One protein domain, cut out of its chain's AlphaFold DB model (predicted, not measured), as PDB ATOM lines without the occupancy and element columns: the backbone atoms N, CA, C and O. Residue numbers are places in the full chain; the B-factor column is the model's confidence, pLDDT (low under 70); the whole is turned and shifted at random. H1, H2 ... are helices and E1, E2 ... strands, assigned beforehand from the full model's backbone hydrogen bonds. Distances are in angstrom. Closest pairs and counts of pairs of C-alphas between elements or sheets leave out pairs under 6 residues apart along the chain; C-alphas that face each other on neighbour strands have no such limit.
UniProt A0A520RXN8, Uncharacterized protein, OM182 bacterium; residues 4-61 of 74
ATOM      1  N   THR A   4       0.954  34.560  40.279       90.19
ATOM      2  CA  THR A   4       1.038  35.881  40.929       90.19
ATOM      3  C   THR A   4       1.692  35.830  42.306       90.19
ATOM      4  O   THR A   4       2.001  36.879  42.859       90.19
ATOM      5  N   LEU A   5       1.828  34.634  42.885       91.38
ATOM      6  CA  LEU A   5       2.473  34.416  44.181       91.38
ATOM      7  C   LEU A   5       3.950  34.038  44.037       91.38
ATOM      8  O   LEU A   5       4.634  33.915  45.045       91.38
ATOM      9  N   MET A   6       4.424  33.829  42.807       92.06
ATOM     10  CA  MET A   6       5.808  33.462  42.544       92.06
ATOM     11  C   MET A   6       6.674  34.718  42.511       92.06
ATOM     12  O   MET A   6       6.317  35.724  41.894       92.06
ATOM     13  N   SER A   7       7.831  34.636  43.153       92.25
ATOM     14  CA  SER A   7       8.913  35.594  42.975       92.25
ATOM     15  C   SER A   7       9.452  35.553  41.543       92.25
ATOM     16  O   SER A   7       9.236  34.601  40.788       92.25
ATOM     17  N   GLU A   8      10.209  36.582  41.167       90.38
ATOM     18  CA  GLU A   8      10.846  36.654  39.850       90.38
ATOM     19  C   GLU A   8      11.779  35.459  39.587       90.38
ATOM     20  O   GLU A   8      11.753  34.884  38.499       90.38
ATOM     21  N   GLY A   9      12.534  35.019  40.600       94.44
ATOM     22  CA  GLY A   9      13.423  33.860  40.500       94.44
ATOM     23  C   GLY A   9      12.674  32.540  40.307       94.44
ATOM     24  O   GLY A   9      13.066  31.721  39.478       94.44
ATOM     25  N   GLU A  10      11.559  32.344  41.013       94.56
ATOM     26  CA  GLU A  10      10.709  31.164  40.825       94.56
ATOM     27  C   GLU A  10      10.060  31.156  39.436       94.56
ATOM     28  O   GLU A  10       9.961  30.103  38.802       94.56
ATOM     29  N   LEU A  11       9.637  32.324  38.939       94.62
ATOM     30  CA  LEU A  11       9.068  32.455  37.600       94.62
ATOM     31  C   LEU A  11      10.122  32.168  36.519       94.62
ATOM     32  O   LEU A  11       9.839  31.466  35.548       94.62
ATOM     33  N   LEU A  12      11.349  32.662  36.711       95.38
ATOM     34  CA  LEU A  12      12.484  32.385  35.834       95.38
ATOM     35  C   LEU A  12      12.809  30.889  35.813       95.38
ATOM     36  O   LEU A  12      12.933  30.310  34.735       95.38
ATOM     37  N   ALA A  13      12.888  30.249  36.982       96.81
ATOM     38  CA  ALA A  13      13.118  28.813  37.091       96.81
ATOM     39  C   ALA A  13      11.997  28.002  36.422       96.81
ATOM     40  O   ALA A  13      12.274  27.034  35.719       96.81
ATOM     41  N   TYR A  14      10.738  28.426  36.577       94.94
ATOM     42  CA  TYR A  14       9.607  27.802  35.892       94.94
ATOM     43  C   TYR A  14       9.711  27.924  34.370       94.94
ATOM     44  O   TYR A  14       9.406  26.964  33.664       94.94
ATOM     45  N   ASN A  15      10.117  29.089  33.865       97.12
ATOM     46  CA  ASN A  15      10.233  29.365  32.435       97.12
ATOM     47  C   ASN A  15      11.461  28.712  31.792       97.12
ATOM     48  O   ASN A  15      11.440  28.439  30.588       97.12
ATOM     49  N   ASN A  16      12.515  28.458  32.567       97.44
ATOM     50  CA  ASN A  16      13.753  27.876  32.069       97.44
ATOM     51  C   ASN A  16      13.496  26.503  31.417       97.44
ATOM     52  O   ASN A  16      12.760  25.666  31.940       97.44
ATOM     53  N   GLY A  17      14.054  26.295  30.225       96.19
ATOM     54  CA  GLY A  17      13.868  25.079  29.431       96.19
ATOM     55  C   GLY A  17      12.489  24.928  28.777       96.19
ATOM     56  O   GLY A  17      12.278  23.971  28.032       96.19
ATOM     57  N   ARG A  18      11.540  25.853  28.998       96.81
ATOM     58  CA  ARG A  18      10.231  25.820  28.328       96.81
ATOM     59  C   ARG A  18      10.265  26.601  27.013       96.81
ATOM     60  O   ARG A  18      10.821  27.703  26.978       96.81
ATOM     61  N   PRO A  19       9.588  26.111  25.958       97.12
ATOM     62  CA  PRO A  19       9.333  26.905  24.760       97.12
ATOM     63  C   PRO A  19       8.626  28.215  25.112       97.12
ATOM     64  O   PRO A  19       7.740  28.216  25.967       97.12
ATOM     65  N   VAL A  20       8.958  29.301  24.408       94.69
ATOM     66  CA  VAL A  20       8.457  30.662  24.686       94.69
ATOM     67  C   VAL A  20       6.934  30.706  24.849       94.69
ATOM     68  O   VAL A  20       6.442  31.262  25.822       94.69
ATOM     69  N   LEU A  21       6.173  30.042  23.973       95.06
ATOM     70  CA  LEU A  21       4.703  30.010  24.051       95.06
ATOM     71  C   LEU A  21       4.170  29.396  25.359       95.06
ATOM     72  O   LEU A  21       3.089  29.759  25.820       95.06
ATOM     73  N   LYS A  22       4.927  28.488  25.980       95.25
ATOM     74  CA  LYS A  22       4.569  27.828  27.244       95.25
ATOM     75  C   LYS A  22       5.150  28.531  28.474       95.25
ATOM     76  O   LYS A  22       4.830  28.117  29.590       95.25
ATOM     77  N   GLN A  23       5.966  29.567  28.291       97.25
ATOM     78  CA  GLN A  23       6.446  30.410  29.382       97.25
ATOM     79  C   GLN A  23       5.320  31.297  29.914       97.25
ATOM     80  O   GLN A  23       4.327  31.559  29.231       97.25
ATOM     81  N   VAL A  24       5.474  31.752  31.153       96.81
ATOM     82  CA  VAL A  24       4.556  32.651  31.844       96.81
ATOM     83  C   VAL A  24       5.178  34.029  31.959       96.81
ATOM     84  O   VAL A  24       6.337  34.173  32.337       96.81
ATOM     85  N   TYR A  25       4.369  35.041  31.672       93.62
ATOM     86  CA  TYR A  25       4.729  36.438  31.817       93.62
ATOM     87  C   TYR A  25       3.735  37.137  32.743       93.62
ATOM     88  O   TYR A  25       2.516  37.031  32.558       93.62
ATOM     89  N   CYS A  26       4.278  37.840  33.735       92.81
ATOM     90  CA  CYS A  26       3.541  38.643  34.698       92.81
ATOM     91  C   CYS A  26       3.734  40.124  34.389       92.81
ATOM     92  O   CYS A  26       4.862  40.578  34.201       92.81
ATOM     93  N   ARG A  27       2.640  40.883  34.354       89.31
ATOM     94  CA  ARG A  27       2.680  42.333  34.181       89.31
ATOM     95  C   ARG A  27       1.698  43.008  35.117       89.31
ATOM     96  O   ARG A  27       0.558  42.571  35.258       89.31
ATOM     97  N   GLU A  28       2.119  44.132  35.676       89.19
ATOM     98  CA  GLU A  28       1.217  45.038  36.366       89.19
ATOM     99  C   GLU A  28       0.332  45.777  35.348       89.19
ATOM    100  O   GLU A  28       0.820  46.486  34.467       89.19
ATOM    101  N   ILE A  29      -0.983  45.589  35.451       87.81
ATOM    102  CA  ILE A  29      -1.980  46.215  34.585       87.81
ATOM    103  C   ILE A  29      -2.792  47.205  35.411       87.81
ATOM    104  O   ILE A  29      -3.321  46.876  36.477       87.81
ATOM    105  N   LYS A  30      -2.916  48.426  34.891       82.44
ATOM    106  CA  LYS A  30      -3.844  49.428  35.412       82.44
ATOM    107  C   LYS A  30      -5.214  49.189  34.785       82.44
ATOM    108  O   LYS A  30      -5.343  49.193  33.564       82.44
ATOM    109  N   LEU A  31      -6.233  48.977  35.612       77.25
ATOM    110  CA  LEU A  31      -7.610  48.905  35.126       77.25
ATOM    111  C   LEU A  31      -8.060  50.300  34.678       77.25
ATOM    112  O   LEU A  31      -7.783  51.287  35.360       77.25
ATOM    113  N   THR A  32      -8.758  50.370  33.544       71.50
ATOM    114  CA  THR A  32      -9.136  51.605  32.830       71.50
ATOM    115  C   THR A  32      -9.940  52.611  33.660       71.50
ATOM    116  O   THR A  32     -10.024  53.770  33.273       71.50
ATOM    117  N   SER A  33     -10.464  52.218  34.822       70.06
ATOM    118  CA  SER A  33     -11.250  53.081  35.709       70.06
ATOM    119  C   SER A  33     -10.814  53.078  37.176       70.06
ATOM    120  O   SER A  33     -11.483  53.697  38.000       70.06
ATOM    121  N   SER A  34      -9.716  52.405  37.546       72.62
ATOM    122  CA  SER A  34      -9.300  52.344  38.954       72.62
ATOM    123  C   SER A  34      -7.832  52.694  39.154       72.62
ATOM    124  O   SER A  34      -6.969  52.360  38.341       72.62
ATOM    125  N   HIS A  35      -7.535  53.305  40.299       78.19
ATOM    126  CA  HIS A  35      -6.164  53.459  40.791       78.19
ATOM    127  C   HIS A  35      -5.546  52.131  41.251       78.19
ATOM    128  O   HIS A  35      -4.352  52.077  41.535       78.19
ATOM    129  N   ILE A  36      -6.339  51.056  41.302       80.19
ATOM    130  CA  ILE A  36      -5.887  49.731  41.700       80.19
ATOM    131  C   ILE A  36      -5.124  49.116  40.532       80.19
ATOM    132  O   ILE A  36      -5.659  48.883  39.441       80.19
ATOM    133  N   ARG A  37      -3.852  48.836  40.785       81.69
ATOM    134  CA  ARG A  37      -3.012  48.049  39.896       81.69
ATOM    135  C   ARG A  37      -3.192  46.572  40.223       81.69
ATOM    136  O   ARG A  37      -3.312  46.200  41.389       81.69
ATOM    137  N   ARG A  38      -3.250  45.724  39.198       85.88
ATOM    138  CA  ARG A  38      -3.316  44.269  39.368       85.88
ATOM    139  C   ARG A  38      -2.152  43.619  38.651       85.88
ATOM    140  O   ARG A  38      -1.938  43.885  37.473       85.88
ATOM    141  N   ASN A  39      -1.443  42.735  39.342       89.00
ATOM    142  CA  ASN A  39      -0.465  41.879  38.695       89.00
ATOM    143  C   ASN A  39      -1.196  40.740  37.973       89.00
ATOM    144  O   ASN A  39      -1.931  39.972  38.595       89.00
ATOM    145  N   VAL A  40      -1.031  40.659  36.657       90.81
ATOM    146  CA  VAL A  40      -1.663  39.645  35.815       90.81
ATOM    147  C   VAL A  40      -0.578  38.772  35.217       90.81
ATOM    148  O   VAL A  40       0.237  39.236  34.424       90.81
ATOM    149  N   CYS A  41      -0.614  37.492  35.570       94.06
ATOM    150  CA  CYS A  41       0.285  36.473  35.054       94.06
ATOM    151  C   CYS A  41      -0.470  35.520  34.132       94.06
ATOM    152  O   CYS A  41      -1.478  34.938  34.537       94.06
ATOM    153  N   LYS A  42       0.017  35.340  32.904       93.75
ATOM    154  CA  LYS A  42      -0.550  34.389  31.936       93.75
ATOM    155  C   LYS A  42       0.549  33.737  31.116       93.75
ATOM    156  O   LYS A  42       1.668  34.252  31.065       93.75
ATOM    157  N   ARG A  43       0.229  32.623  30.450       95.44
ATOM    158  CA  ARG A  43       1.145  32.066  29.454       95.44
ATOM    159  C   ARG A  43       1.258  33.006  28.263       95.44
ATOM    160  O   ARG A  43       0.304  33.703  27.920       95.44
ATOM    161  N   VAL A  44       2.418  33.001  27.618       95.00
ATOM    162  CA  VAL A  44       2.646  33.777  26.393       95.00
ATOM    163  C   VAL A  44       1.654  33.367  25.301       95.00
ATOM    164  O   VAL A  44       1.106  34.231  24.628       95.00
ATOM    165  N   GLU A  45       1.339  32.077  25.176       96.19
ATOM    166  CA  GLU A  45       0.301  31.582  24.260       96.19
ATOM    167  C   GLU A  45      -1.067  32.239  24.498       96.19
ATOM    168  O   GLU A  45      -1.712  32.655  23.537       96.19
ATOM    169  N   ASP A  46      -1.482  32.413  25.756       94.75
ATOM    170  CA  ASP A  46      -2.764  33.050  26.083       94.75
ATOM    171  C   ASP A  46      -2.772  34.528  25.657       94.75
ATOM    172  O   ASP A  46      -3.782  35.038  25.165       94.75
ATOM    173  N   TRP A  47      -1.639  35.224  25.820       91.88
ATOM    174  CA  TRP A  47      -1.466  36.599  25.346       91.88
ATOM    175  C   TRP A  47      -1.550  36.686  23.822       91.88
ATOM    176  O   TRP A  47      -2.266  37.536  23.294       91.88
ATOM    177  N   VAL A  48      -0.866  35.787  23.114       93.94
ATOM    178  CA  VAL A  48      -0.880  35.734  21.646       93.94
ATOM    179  C   VAL A  48      -2.287  35.442  21.129       93.94
ATOM    180  O   VAL A  48      -2.770  36.153  20.251       93.94
ATOM    181  N   GLN A  49      -2.978  34.451  21.696       94.25
ATOM    182  CA  GLN A  49      -4.345  34.112  21.300       94.25
ATOM    183  C   GLN A  49      -5.321  35.259  21.565       94.25
ATOM    184  O   GLN A  49      -6.182  35.534  20.728       94.25
ATOM    185  N   HIS A  50      -5.195  35.945  22.705       90.31
ATOM    186  CA  HIS A  50      -6.006  37.123  22.995       90.31
ATOM    187  C   HIS A  50      -5.770  38.225  21.960       90.31
ATOM    188  O   HIS A  50      -6.730  38.733  21.387       90.31
ATOM    189  N   ASN A  51      -4.508  38.535  21.659       90.75
ATOM    190  CA  ASN A  51      -4.159  39.547  20.665       90.75
ATOM    191  C   ASN A  51      -4.679  39.172  19.274       90.75
ATOM    192  O   ASN A  51      -5.260  40.012  18.596       90.75
ATOM    193  N   MET A  52      -4.537  37.908  18.870       92.81
ATOM    194  CA  MET A  52      -5.050  37.415  17.593       92.81
ATOM    195  C   MET A  52      -6.571  37.571  17.495       92.81
ATOM    196  O   MET A  52      -7.068  38.071  16.489       92.81
ATOM    197  N   ARG A  53      -7.317  37.204  18.547       90.94
ATOM    198  CA  ARG A  53      -8.775  37.410  18.597       90.94
ATOM    199  C   ARG A  53      -9.135  38.886  18.493       90.94
ATOM    200  O   ARG A  53      -9.983  39.233  17.683       90.94
ATOM    201  N   THR A  54      -8.455  39.743  19.250       88.56
ATOM    202  CA  THR A  54      -8.660  41.194  19.200       88.56
ATOM    203  C   THR A  54      -8.407  41.749  17.799       88.56
ATOM    204  O   THR A  54      -9.225  42.515  17.302       88.56
ATOM    205  N   MET A  55      -7.337  41.320  17.121       86.31
ATOM    206  CA  MET A  55      -7.056  41.733  15.740       86.31
ATOM    207  C   MET A  55      -8.153  41.291  14.769       86.31
ATOM    208  O   MET A  55      -8.591  42.096  13.954       86.31
ATOM    209  N   MET A  56      -8.637  40.049  14.872       87.19
ATOM    210  CA  MET A  56      -9.747  39.575  14.034       87.19
ATOM    211  C   MET A  56     -11.018  40.394  14.273       87.19
ATOM    212  O   MET A  56     -11.658  40.818  13.317       87.19
ATOM    213  N   THR A  57     -11.360  40.673  15.535       86.19
ATOM    214  CA  THR A  57     -12.518  41.510  15.876       86.19
ATOM    215  C   THR A  57     -12.382  42.920  15.304       86.19
ATOM    216  O   THR A  57     -13.315  43.406  14.670       86.19
ATOM    217  N   ILE A  58     -11.212  43.552  15.446       83.56
ATOM    218  CA  ILE A  58     -10.939  44.864  14.842       83.56
ATOM    219  C   ILE A  58     -11.104  44.800  13.320       83.56
ATOM    220  O   ILE A  58     -11.765  45.667  12.756       83.56
ATOM    221  N   GLY A  59     -10.585  43.762  12.659       80.50
ATOM    222  CA  GLY A  59     -10.767  43.559  11.220       80.50
ATOM    223  C   GLY A  59     -12.239  43.431  10.813       80.50
ATOM    224  O   GLY A  59     -12.658  44.037   9.838       80.50
ATOM    225  N   THR A  60     -13.064  42.726  11.594       81.31
ATOM    226  CA  THR A  60     -14.512  42.632  11.313       81.31
ATOM    227  C   THR A  60     -15.273  43.936  11.562       81.31
ATOM    228  O   THR A  60     -16.281  44.186  10.910       81.31
ATOM    229  N   MET A  61     -14.810  44.767  12.502       77.88
ATOM    230  CA  MET A  61     -15.402  46.079  12.786       77.88
ATOM    231  C   MET A  61     -14.957  47.142  11.773       77.88
ATOM    232  O   MET A  61     -15.719  48.052  11.462       77.88
TER     233      MET A  61
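AT A GLANCE: This is residues 4 to 61 of the 74 residues of an uncharacterized protein of OM182 bacterium (UniProt A0A520RXN8). A hairpin of strands E1 and E2 stands between a short helix, H1, beside E1, and a long helix, H2, which turns off from the end of E2 and sticks out with residues 49 to 61. The hairpin's loop, residues 31 to 36, also sticks out. The 58 printed residues run H1, E1, E2, H2, with an antiparallel sheet E1 - E2, class mixed; the whole is loose, radius of gyration of the C-alphas 14.1 A, and flat, 41 by 32 by 9 A.

HOW THE PARTS SIT: H1, residues 8 to 15, comes closest to E1, residues 24 to 30, at the C-alphas of Asn 15 and Val 24, 6.6 A. E1 and E2, residues 37 to 43, form a hairpin, antiparallel at 155 degrees, with N 27 and O 40 within hydrogen-bond range at 2.9 A. H2, residues 44 to 61, has its closest C-alphas to E1 at Val 44 and Val 24, 5.9 A. H1 is apart from E2 and H2. Both helices have every O i to N i+4 pair within range.

IN THESE COORDINATES: H1, 10.4 A long, begins at C-alpha 8 (10.846, 36.654, 39.850). E1 measures 19.1 A, E2 19.5 A. H2, 25.7 A, ends at C-alpha 61 (-15.402, 46.079, 12.786).

THE WHOLE: The farthest C-alphas, Gly 9 and Met 61, are 41.8 A apart. The printed part has no cut, no link is long, and no printed residue is under 70.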